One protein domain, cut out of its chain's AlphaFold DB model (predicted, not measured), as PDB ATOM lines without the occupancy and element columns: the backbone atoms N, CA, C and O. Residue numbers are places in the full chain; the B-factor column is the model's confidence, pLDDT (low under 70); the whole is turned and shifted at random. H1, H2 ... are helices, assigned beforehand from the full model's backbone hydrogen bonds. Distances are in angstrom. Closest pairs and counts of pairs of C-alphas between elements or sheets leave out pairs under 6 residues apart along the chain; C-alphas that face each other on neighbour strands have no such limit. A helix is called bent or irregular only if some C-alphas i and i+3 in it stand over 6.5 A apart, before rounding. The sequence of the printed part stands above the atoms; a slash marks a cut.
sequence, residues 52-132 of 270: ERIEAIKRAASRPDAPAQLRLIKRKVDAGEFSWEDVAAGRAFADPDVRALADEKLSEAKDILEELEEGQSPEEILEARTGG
ATOM      1  N   GLU A  52     -32.688 -51.131  14.789       84.06
ATOM      2  CA  GLU A  52     -31.224 -51.111  14.837       84.06
ATOM      3  C   GLU A  52     -30.680 -50.114  15.870       84.06
ATOM      4  O   GLU A  52     -29.758 -50.431  16.621       84.06
ATOM      5  N   ARG A  53     -31.276 -48.917  15.969       82.38
ATOM      6  CA  ARG A  53     -30.862 -47.912  16.955       82.38
ATOM      7  C   ARG A  53     -31.190 -48.363  18.374       82.38
ATOM      8  O   ARG A  53     -30.376 -48.183  19.277       82.38
ATOM      9  N   ILE A  54     -32.353 -48.980  18.574       88.12
ATOM     10  CA  ILE A  54     -32.760 -49.532  19.872       88.12
ATOM     11  C   ILE A  54     -31.774 -50.623  20.310       88.12
ATOM     12  O   ILE A  54     -31.342 -50.643  21.464       88.12
ATOM     13  N   GLU A  55     -31.378 -51.511  19.399       89.00
ATOM     14  CA  GLU A  55     -30.366 -52.534  19.669       89.00
ATOM     15  C   GLU A  55     -28.989 -51.933  19.964       89.00
ATOM     16  O   GLU A  55     -28.323 -52.374  20.904       89.00
ATOM     17  N   ALA A  56     -28.578 -50.896  19.230       86.56
ATOM     18  CA  ALA A  56     -27.331 -50.182  19.486       86.56
ATOM     19  C   ALA A  56     -27.312 -49.559  20.891       86.56
ATOM     20  O   ALA A  56     -26.340 -49.735  21.628       86.56
ATOM     21  N   ILE A  57     -28.408 -48.912  21.305       85.56
ATOM     22  CA  ILE A  57     -28.552 -48.336  22.651       85.56
ATOM     23  C   ILE A  57     -28.524 -49.443  23.712       85.56
ATOM     24  O   ILE A  57     -27.770 -49.341  24.681       85.56
ATOM     25  N   LYS A  58     -29.270 -50.539  23.520       88.81
ATOM     26  CA  LYS A  58     -29.256 -51.703  24.428       88.81
ATOM     27  C   LYS A  58     -27.856 -52.296  24.578       88.81
ATOM     28  O   LYS A  58     -27.445 -52.661  25.687       88.81
ATOM     29  N   ARG A  59     -27.114 -52.398  23.472       89.94
ATOM     30  CA  ARG A  59     -25.738 -52.899  23.453       89.94
ATOM     31  C   ARG A  59     -24.813 -51.954  24.202       89.94
ATOM     32  O   ARG A  59     -24.082 -52.424  25.067       89.94
ATOM     33  N   ALA A  60     -24.885 -50.653  23.927       86.25
ATOM     34  CA  ALA A  60     -24.108 -49.628  24.618       86.25
ATOM     35  C   ALA A  60     -24.381 -49.647  26.129       86.25
ATOM     36  O   ALA A  60     -23.444 -49.722  26.917       86.25
ATOM     37  N   ALA A  61     -25.650 -49.713  26.532       89.06
ATOM     38  CA  ALA A  61     -26.063 -49.779  27.932       89.06
ATOM     39  C   ALA A  61     -25.651 -51.080  28.640       89.06
ATOM     40  O   ALA A  61     -25.565 -51.133  29.867       89.06
ATOM     41  N   SER A  62     -25.404 -52.151  27.884       89.25
ATOM     42  CA  SER A  62     -24.953 -53.433  28.431       89.25
ATOM     43  C   SER A  62     -23.437 -53.548  28.560       89.25
ATOM     44  O   SER A  62     -22.964 -54.512  29.159       89.25
ATOM     45  N   ARG A  63     -22.668 -52.580  28.046       90.12
ATOM     46  CA  ARG A  63     -21.213 -52.560  28.218       90.12
ATOM     47  C   ARG A  63     -20.853 -52.203  29.669       90.12
ATOM     48  O   ARG A  63     -21.520 -51.371  30.282       90.12
ATOM     49  N   PRO A  64     -19.784 -52.796  30.231       85.31
ATOM     50  CA  PRO A  64     -19.326 -52.466  31.584       85.31
ATOM     51  C   PRO A  64     -18.790 -51.030  31.700       85.31
ATOM     52  O   PRO A  64     -18.795 -50.475  32.798       85.31
ATOM     53  N   ASP A  65     -18.389 -50.452  30.568       86.19
ATOM     54  CA  ASP A  65     -17.857 -49.096  30.390       86.19
ATOM     55  C   ASP A  65     -18.943 -48.075  29.988       86.19
ATOM     56  O   ASP A  65     -18.671 -47.009  29.449       86.19
ATOM     57  N   ALA A  66     -20.220 -48.422  30.165       88.38
ATOM     58  CA  ALA A  66     -21.310 -47.498  29.875       88.38
ATOM     59  C   ALA A  66     -21.289 -46.301  30.849       88.38
ATOM     60  O   ALA A  66     -21.058 -46.516  32.050       88.38
ATOM     61  N   PRO A  67     -21.613 -45.077  30.383       87.31
ATOM     62  CA  PRO A  67     -21.710 -43.905  31.249       87.31
ATOM     63  C   PRO A  67     -22.732 -44.143  32.366       87.31
ATOM     64  O   PRO A  67     -23.709 -44.883  32.195       87.31
ATOM     65  N   ALA A  68     -22.494 -43.545  33.535       89.38
ATOM     66  CA  ALA A  68     -23.261 -43.825  34.750       89.38
ATOM     67  C   ALA A  68     -24.771 -43.605  34.545       89.38
ATOM     68  O   ALA A  68     -25.582 -44.434  34.964       89.38
ATOM     69  N   GLN A  69     -25.133 -42.554  33.813       89.88
ATOM     70  CA  GLN A  69     -26.503 -42.193  33.460       89.88
ATOM     71  C   GLN A  69     -27.155 -43.271  32.582       89.88
ATOM     72  O   GLN A  69     -28.281 -43.688  32.841       89.88
ATOM     73  N   LEU A  70     -26.429 -43.834  31.607       90.19
ATOM     74  CA  LEU A  70     -26.948 -44.913  30.756       90.19
ATOM     75  C   LEU A  70     -27.183 -46.214  31.543       90.19
ATOM     76  O   LEU A  70     -28.109 -46.968  31.240       90.19
ATOM     77  N   ARG A  71     -26.396 -46.467  32.599       92.06
ATOM     78  CA  ARG A  71     -26.617 -47.602  33.515       92.06
ATOM     79  C   ARG A  71     -27.855 -47.399  34.389       92.06
ATOM     80  O   ARG A  71     -28.556 -48.372  34.662       92.06
ATOM     81  N   LEU A  72     -28.129 -46.166  34.819       92.75
ATOM     82  CA  LEU A  72     -29.355 -45.822  35.547       92.75
ATOM     83  C   LEU A  72     -30.585 -46.001  34.655       92.75
ATOM     84  O   LEU A  72     -31.525 -46.685  35.051       92.75
ATOM     85  N   ILE A  73     -30.524 -45.502  33.419       92.19
ATOM     86  CA  ILE A  73     -31.572 -45.692  32.409       92.19
ATOM     87  C   ILE A  73     -31.813 -47.186  32.173       92.19
ATOM     88  O   ILE A  73     -32.957 -47.624  32.210       92.19
ATOM     89  N   LYS A  74     -30.756 -47.999  32.034       94.12
ATOM     90  CA  LYS A  74     -30.896 -49.459  31.925       94.12
ATOM     91  C   LYS A  74     -31.644 -50.066  33.112       94.12
ATOM     92  O   LYS A  74     -32.555 -50.851  32.899       94.12
ATOM     93  N   ARG A  75     -31.297 -49.688  34.348       94.31
ATOM     94  CA  ARG A  75     -31.985 -50.188  35.553       94.31
ATOM     95  C   ARG A  75     -33.466 -49.821  35.566       94.31
ATOM     96  O   ARG A  75     -34.274 -50.661  35.935       94.31
ATOM     97  N   LYS A  76     -33.815 -48.602  35.156       94.44
ATOM     98  CA  LYS A  76     -35.208 -48.142  35.078       94.44
ATOM     99  C   LYS A  76     -35.994 -48.855  33.972       94.44
ATOM    100  O   LYS A  76     -37.139 -49.242  34.190       94.44
ATOM    101  N   VAL A  77     -35.358 -49.123  32.828       95.12
ATOM    102  CA  VAL A  77     -35.958 -49.957  31.775       95.12
ATOM    103  C   VAL A  77     -36.164 -51.394  32.256       95.12
ATOM    104  O   VAL A  77     -37.236 -51.958  32.052       95.12
ATOM    105  N   ASP A  78     -35.173 -51.980  32.933       94.00
ATOM    106  CA  ASP A  78     -35.265 -53.333  33.494       94.00
ATOM    107  C   ASP A  78     -36.322 -53.413  34.619       94.00
ATOM    108  O   ASP A  78     -36.952 -54.453  34.803       94.00
ATOM    109  N   ALA A  79     -36.555 -52.311  35.341       95.81
ATOM    110  CA  ALA A  79     -37.635 -52.166  36.318       95.81
ATOM    111  C   ALA A  79     -39.024 -51.965  35.677       95.81
ATOM    112  O   ALA A  79     -40.034 -52.060  36.372       95.81
ATOM    113  N   GLY A  80     -39.087 -51.712  34.365       95.12
ATOM    114  CA  GLY A  80     -40.328 -51.497  33.624       95.12
ATOM    115  C   GLY A  80     -40.907 -50.084  33.731       95.12
ATOM    116  O   GLY A  80     -42.069 -49.894  33.383       95.12
ATOM    117  N   GLU A  81     -40.132 -49.092  34.189       94.19
ATOM    118  CA  GLU A  81     -40.593 -47.694  34.280       94.19
ATOM    119  C   GLU A  81     -40.775 -47.051  32.894       94.19
ATOM    120  O   GLU A  81     -41.654 -46.212  32.702       94.19
ATOM    121  N   PHE A  82     -39.968 -47.460  31.912       93.75
ATOM    122  CA  PHE A  82     -40.082 -47.054  30.510       93.75
ATOM    123  C   PHE A  82     -39.449 -48.097  29.589       93.75
ATOM    124  O   PHE A  82     -38.597 -48.880  30.002       93.75
ATOM    125  N   SER A  83     -39.851 -48.117  28.317       94.56
ATOM    126  CA  SER A  83     -39.277 -49.034  27.332       94.56
ATOM    127  C   SER A  83     -38.054 -48.428  26.629       94.56
ATOM    128  O   SER A  83     -37.897 -47.211  26.531       94.56
ATOM    129  N   TRP A  84     -37.188 -49.278  26.067       92.06
ATOM    130  CA  TRP A  84     -36.106 -48.801  25.193       92.06
ATOM    131  C   TRP A  84     -36.632 -48.059  23.951       92.06
ATOM    132  O   TRP A  84     -35.922 -47.216  23.407       92.06
ATOM    133  N   GLU A  85     -37.864 -48.348  23.520       91.50
ATOM    134  CA  GLU A  85     -38.557 -47.605  22.462       91.50
ATOM    135  C   GLU A  85     -38.885 -46.180  22.916       91.50
ATOM    136  O   GLU A  85     -38.608 -45.238  22.183       91.50
ATOM    137  N   ASP A  86     -39.376 -45.996  24.144       91.50
ATOM    138  CA  ASP A  86     -39.681 -44.668  24.693       91.50
ATOM    139  C   ASP A  86     -38.427 -43.806  24.861       91.50
ATOM    140  O   ASP A  86     -38.471 -42.592  24.645       91.50
ATOM    141  N   VAL A  87     -37.295 -44.422  25.216       89.56
ATOM    142  CA  VAL A  87     -35.994 -43.741  25.293       89.56
ATOM    143  C   VAL A  87     -35.510 -43.345  23.895       89.56
ATOM    144  O   VAL A  87     -35.105 -42.202  23.692       89.56
ATOM    145  N   ALA A  88     -35.585 -44.248  22.913       87.75
ATOM    146  CA  ALA A  88     -35.165 -43.962  21.539       87.75
ATOM    147  C   ALA A  88     -36.050 -42.899  20.859       87.75
ATOM    148  O   ALA A  88     -35.521 -42.005  20.191       87.75
ATOM    149  N   ALA A  89     -37.363 -42.957  21.094       85.88
ATOM    150  CA  ALA A  89     -38.354 -42.009  20.589       85.88
ATOM    151  C   ALA A  89     -38.359 -40.669  21.347       85.88
ATOM    152  O   ALA A  89     -39.111 -39.762  20.994       85.88
ATOM    153  N   GLY A  90     -37.563 -40.539  22.415       88.38
ATOM    154  CA  GLY A  90     -37.488 -39.326  23.230       88.38
ATOM    155  C   GLY A  90     -38.711 -39.076  24.119       88.38
ATOM    156  O   GLY A  90     -38.824 -38.006  24.711       88.38
ATOM    157  N   ARG A  91     -39.625 -40.040  24.277       90.31
ATOM    158  CA  ARG A  91     -40.758 -39.919  25.217       90.31
ATOM    159  C   ARG A  91     -40.294 -39.947  26.670       90.31
ATOM    160  O   ARG A  91     -40.880 -39.277  27.514       90.31
ATOM    161  N   ALA A  92     -39.201 -40.655  26.947       91.56
ATOM    162  CA  ALA A  92     -38.587 -40.706  28.272       91.56
ATOM    163  C   ALA A  92     -37.794 -39.429  28.644       91.56
ATOM    164  O   ALA A  92     -37.201 -39.372  29.714       91.56
ATOM    165  N   PHE A  93     -37.788 -38.380  27.809       91.25
ATOM    166  CA  PHE A  93     -37.030 -37.135  28.050       91.25
ATOM    167  C   PHE A  93     -37.564 -36.281  29.221       91.25
ATOM    168  O   PHE A  93     -36.943 -35.302  29.651       91.25
ATOM    169  N   ALA A  94     -38.744 -36.630  29.741       91.88
ATOM    170  CA  ALA A  94     -39.267 -36.062  30.978       91.88
ATOM    171  C   ALA A  94     -38.431 -36.473  32.206       91.88
ATOM    172  O   ALA A  94     -38.407 -35.730  33.187       91.88
ATOM    173  N   ASP A  95     -37.730 -37.610  32.144       93.44
ATOM    174  CA  ASP A  95     -36.874 -38.095  33.222       93.44
ATOM    175  C   ASP A  95     -35.549 -37.300  33.274       93.44
ATOM    176  O   ASP A  95     -34.907 -37.097  32.233       93.44
ATOM    177  N   PRO A  96     -35.114 -36.839  34.463       91.62
ATOM    178  CA  PRO A  96     -33.882 -36.067  34.607       91.62
ATOM    179  C   PRO A  96     -32.626 -36.841  34.187       91.62
ATOM    180  O   PRO A  96     -31.699 -36.230  33.660       91.62
ATOM    181  N   ASP A  97     -32.592 -38.166  34.352       89.75
ATOM    182  CA  ASP A  97     -31.414 -38.972  34.014       89.75
ATOM    183  C   ASP A  97     -31.256 -39.120  32.495       89.75
ATOM    184  O   ASP A  97     -30.144 -39.071  31.964       89.75
ATOM    185  N   VAL A  98     -32.379 -39.262  31.780       90.44
ATOM    186  CA  VAL A  98     -32.406 -39.304  30.309       90.44
ATOM    187  C   VAL A  98     -31.994 -37.953  29.734       90.44
ATOM    188  O   VAL A  98     -31.229 -37.906  28.770       90.44
ATOM    189  N   ARG A  99     -32.450 -36.855  30.348       92.38
ATOM    190  CA  ARG A  99     -32.063 -35.499  29.950       92.38
ATOM    191  C   ARG A  99     -30.578 -35.239  30.176       92.38
ATOM    192  O   ARG A  99     -29.916 -34.787  29.255       92.38
ATOM    193  N   ALA A 100     -30.044 -35.606  31.340       90.00
ATOM    194  CA  ALA A 100     -28.623 -35.446  31.639       90.00
ATOM    195  C   ALA A 100     -27.732 -36.202  30.641       90.00
ATOM    196  O   ALA A 100     -26.735 -35.659  30.171       90.00
ATOM    197  N   LEU A 101     -28.113 -37.432  30.267       88.44
ATOM    198  CA  LEU A 101     -27.402 -38.187  29.231       88.44
ATOM    199  C   LEU A 101     -27.459 -37.476  27.869       88.44
ATOM    200  O   LEU A 101     -26.467 -37.446  27.141       88.44
ATOM    201  N   ALA A 102     -28.622 -36.939  27.499       88.12
ATOM    202  CA  ALA A 102     -28.784 -36.236  26.234       88.12
ATOM    203  C   ALA A 102     -27.992 -34.924  26.193       88.12
ATOM    204  O   ALA A 102     -27.382 -34.636  25.167       88.12
ATOM    205  N   ASP A 103     -27.963 -34.175  27.295       90.06
ATOM    206  CA  ASP A 103     -27.213 -32.926  27.422       90.06
ATOM    207  C   ASP A 103     -25.704 -33.167  27.280       90.06
ATOM    208  O   ASP A 103     -25.047 -32.450  26.531       90.06
ATOM    209  N   GLU A 104     -25.170 -34.223  27.903       87.88
ATOM    210  CA  GLU A 104     -23.760 -34.628  27.766       87.88
ATOM    211  C   GLU A 104     -23.405 -34.988  26.311       87.88
ATOM    212  O   GLU A 104     -22.352 -34.617  25.788       87.88
ATOM    213  N   LYS A 105     -24.317 -35.670  25.610       85.75
ATOM    214  CA  LYS A 105     -24.141 -35.993  24.186       85.75
ATOM    215  C   LYS A 105     -24.246 -34.760  23.291       85.75
ATOM    216  O   LYS A 105     -23.570 -34.687  22.269       85.75
ATOM    217  N   LEU A 106     -25.083 -33.799  23.666       87.81
ATOM    218  CA  LEU A 106     -25.232 -32.530  22.964       87.81
ATOM    219  C   LEU A 106     -24.022 -31.620  23.161       87.81
ATOM    220  O   LEU A 106     -23.656 -30.935  22.212       87.81
ATOM    221  N   SER A 107     -23.398 -31.608  24.342       86.50
ATOM    222  CA  SER A 107     -22.127 -30.900  24.530       86.50
ATOM    223  C   SER A 107     -21.028 -31.522  23.678       86.50
ATOM    224  O   SER A 107     -20.398 -30.808  22.914       86.50
ATOM    225  N   GLU A 108     -20.900 -32.853  23.677       86.56
ATOM    226  CA  GLU A 108     -19.913 -33.547  22.837       86.56
ATOM    227  C   GLU A 108     -20.108 -33.238  21.341       86.56
ATOM    228  O   GLU A 108     -19.145 -33.013  20.613       86.56
ATOM    229  N   ALA A 109     -21.359 -33.188  20.872       85.69
ATOM    230  CA  ALA A 109     -21.667 -32.850  19.485       85.69
ATOM    231  C   ALA A 109     -21.351 -31.389  19.129       85.69
ATOM    232  O   ALA A 109     -21.025 -31.110  17.976       85.69
ATOM    233  N   LYS A 110     -21.464 -30.461  20.088       89.44
ATOM    234  CA  LYS A 110     -21.089 -29.057  19.889       89.44
ATOM    235  C   LYS A 110     -19.582 -28.905  19.771       89.44
ATOM    236  O   LYS A 110     -19.151 -28.241  18.841       89.44
ATOM    237  N   ASP A 111     -18.823 -29.578  20.631       88.62
ATOM    238  CA  ASP A 111     -17.360 -29.566  20.568       88.62
ATOM    239  C   ASP A 111     -16.876 -30.078  19.197       88.62
ATOM    240  O   ASP A 111     -16.040 -29.458  18.556       88.62
ATOM    241  N   ILE A 112     -17.479 -31.162  18.687       86.06
ATOM    242  CA  ILE A 112     -17.174 -31.693  17.344       86.06
ATOM    243  C   ILE A 112     -17.506 -30.675  16.245       86.06
ATOM    244  O   ILE A 112     -16.802 -30.589  15.243       86.06
ATOM    245  N   LEU A 113     -18.607 -29.934  16.388       87.75
ATOM    246  CA  LEU A 113     -19.001 -28.929  15.406       87.75
ATOM    247  C   LEU A 113     -18.047 -27.727  15.418       87.75
ATOM    248  O   LEU A 113     -17.709 -27.234  14.350       87.75
ATOM    249  N   GLU A 114     -17.582 -27.306  16.593       92.69
ATOM    250  CA  GLU A 114     -16.562 -26.264  16.746       92.69
ATOM    251  C   GLU A 114     -15.231 -26.697  16.112       92.69
ATOM    252  O   GLU A 114     -14.699 -25.981  15.268       92.69
ATOM    253  N   GLU A 115     -14.766 -27.921  16.383       88.56
ATOM    254  CA  GLU A 115     -13.572 -28.511  15.749       88.56
ATOM    255  C   GLU A 115     -13.692 -28.542  14.205       88.56
ATOM    256  O   GLU A 115     -12.743 -28.228  13.478       88.56
ATOM    257  N   LEU A 116     -14.879 -28.869  13.677       89.19
ATOM    258  CA  LEU A 116     -15.156 -28.836  12.235       89.19
ATOM    259  C   LEU A 116     -15.140 -27.410  11.659       89.19
ATOM    260  O   LEU A 116     -14.677 -27.209  10.535       89.19
ATOM    261  N   GLU A 117     -15.647 -26.422  12.399       90.81
ATOM    262  CA  GLU A 117     -15.639 -25.009  11.997       90.81
ATOM    263  C   GLU A 117     -14.225 -24.405  12.021       90.81
ATOM    264  O   GLU A 117     -13.902 -23.566  11.178       90.81
ATOM    265  N   GLU A 118     -13.353 -24.895  12.906       91.94
ATOM    266  CA  GLU A 118     -11.918 -24.574  12.945       91.94
ATOM    267  C   GLU A 118     -11.124 -25.182  11.772       91.94
ATOM    268  O   GLU A 118      -9.943 -24.881  11.580       91.94
ATOM    269  N   GLY A 119     -11.781 -25.988  10.933       91.50
ATOM    270  CA  GLY A 119     -11.211 -26.558   9.718       91.50
ATOM    271  C   GLY A 119     -10.504 -27.892   9.927       91.50
ATOM    272  O   GLY A 119      -9.800 -28.337   9.016       91.50
ATOM    273  N   GLN A 120     -10.686 -28.549  11.079       88.94
ATOM    274  CA  GLN A 120     -10.248 -29.935  11.223       88.94
ATOM    275  C   GLN A 120     -11.076 -30.849  10.319       88.94
ATOM    276  O   GLN A 120     -12.284 -30.677  10.132       88.94
ATOM    277  N   SER A 121     -10.406 -31.840   9.731       87.81
ATOM    278  CA  SER A 121     -11.102 -32.820   8.903       87.81
ATOM    279  C   SER A 121     -11.943 -33.757   9.784       87.81
ATOM    280  O   SER A 121     -11.498 -34.146  10.869       87.81
ATOM    281  N   PRO A 122     -13.145 -34.167   9.339       82.31
ATOM    282  CA  PRO A 122     -13.963 -35.136  10.066       82.31
ATOM    283  C   PRO A 122     -13.209 -36.433  10.379       82.31
ATOM    284  O   PRO A 122     -13.423 -37.037  11.427       82.31
ATOM    285  N   GLU A 123     -12.324 -36.865   9.477       83.38
ATOM    286  CA  GLU A 123     -11.478 -38.042   9.652       83.38
ATOM    287  C   GLU A 123     -10.494 -37.872  10.813       83.38
ATOM    288  O   GLU A 123     -10.351 -38.793  11.610       83.38
ATOM    289  N   GLU A 124      -9.876 -36.698  10.947       84.25
ATOM    290  CA  GLU A 124      -8.920 -36.385  12.014       84.25
ATOM    291  C   GLU A 124      -9.606 -36.264  13.379       84.25
ATOM    292  O   GLU A 124      -9.115 -36.821  14.359       84.25
ATOM    293  N   ILE A 125     -10.789 -35.646  13.442       81.69
ATOM    294  CA  ILE A 125     -11.606 -35.582  14.668       81.69
ATOM    295  C   ILE A 125     -12.026 -36.988  15.106       81.69
ATOM    296  O   ILE A 125     -11.924 -37.367  16.281       81.69
ATOM    297  N   LEU A 126     -12.488 -37.799  14.149       79.19
ATOM    298  CA  LEU A 126     -12.862 -39.180  14.415       79.19
ATOM    299  C   LEU A 126     -11.649 -40.017  14.813       79.19
ATOM    300  O   LEU A 126     -11.791 -40.847  15.703       79.19
ATOM    301  N   GLU A 127     -10.479 -39.827  14.214       81.50
ATOM    302  CA  GLU A 127      -9.258 -40.547  14.579       81.50
ATOM    303  C   GLU A 127      -8.743 -40.131  15.963       81.50
ATOM    304  O   GLU A 127      -8.449 -41.002  16.781       81.50
ATOM    305  N   ALA A 128      -8.745 -38.835  16.284       79.69
ATOM    306  CA  ALA A 128      -8.343 -38.316  17.589       79.69
ATOM    307  C   ALA A 128      -9.231 -38.858  18.720       79.69
ATOM    308  O   ALA A 128      -8.731 -39.288  19.763       79.69
ATOM    309  N   ARG A 129     -10.552 -38.911  18.505       72.12
ATOM    310  CA  ARG A 129     -11.492 -39.434  19.511       72.12
ATOM    311  C   ARG A 129     -11.568 -40.960  19.513       72.12
ATOM    312  O   ARG A 129     -11.559 -41.572  20.576       72.12
ATOM    313  N   THR A 130     -11.598 -41.603  18.349       65.56
ATOM    314  CA  THR A 130     -11.751 -43.070  18.242       65.56
ATOM    315  C   THR A 130     -10.446 -43.813  18.537       65.56
ATOM    316  O   THR A 130     -10.494 -44.951  19.003       65.56
ATOM    317  N   GLY A 131      -9.288 -43.184  18.317       50.50
ATOM    318  CA  GLY A 131      -7.965 -43.735  18.622       50.50
ATOM    319  C   GLY A 131      -7.563 -43.648  20.099       50.50
ATOM    320  O   GLY A 131      -6.678 -44.388  20.524       50.50
ATOM    321  N   GLY A 132      -8.222 -42.793  20.894       48.62
ATOM    322  CA  GLY A 132      -7.900 -42.572  22.311       48.62
ATOM    323  C   GLY A 132      -8.835 -43.259  23.314       48.62
ATOM    324  O   GLY A 132      -8.365 -43.820  24.302       48.62
TER     325      GLY A 132
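AT A GLANCE: This is residues 52 to 132 of the 270 residues of an uncharacterized protein of Amycolatopsis sp. AA4 (UniProt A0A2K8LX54). One long helix, H5, links a cluster of H1 to H4 at its beginning with H6, folded back at its far end; residues 105 to 111 of H5 stand free. The printed part has 81 residues with six named helices, H1 to H6 in order, and no named strand: all helix. It is loose, with a radius of gyration of the C-alphas of 14.8 A, and spans 45 by 24 by 22 A.

HOW THE PARTS SIT: H1, residues 52 to 62, touches H2, residues 68 to 78, closest at the C-alphas of Ala 61 and Leu 70, 5.7 A, only just about perpendicular at 70.4 degrees. H1 touches H3, residues 84 to 88, closest at the C-alphas of Ile 54 and Ala 88, 6.3 A. H4, residues 91 to 94, is irregular, its first and last C-alphas 7.1 A apart, and is close to but not clearly touching H3, closest at the C-alphas of Asp 86 and Ala 92, 5.5 A. H5, residues 96 to 117, touches H2 with residues 97 to 101 alone, the C-alphas of Leu 101 and Gln 69 closest at 5.9 A, opposite ways at a steep tilt of 44 degrees. H6, residues 122 to 130, only just touches H5, with 3 pairs of C-alphas within 8 A, those of Pro 122 and Leu 116 closest at 6.8 A. In H1, H2, H3, H5 and H6 every O i to N i+4 pair is within hydrogen-bond range; H4 is too short for one.

IN THESE COORDINATES: H1 begins at C-alpha 52 (-31.224, -51.111, 14.837). H5 is 31.1 A long; H6 ends at C-alpha 130 (-11.751, -43.070, 18.242).

THE WHOLE: The C-alphas of Ala 79 and Gly 119, the two farthest apart, are 45.4 A apart. The printed part has no cut, its links are tight, and pLDDT is under 70 at residues 130 to 132.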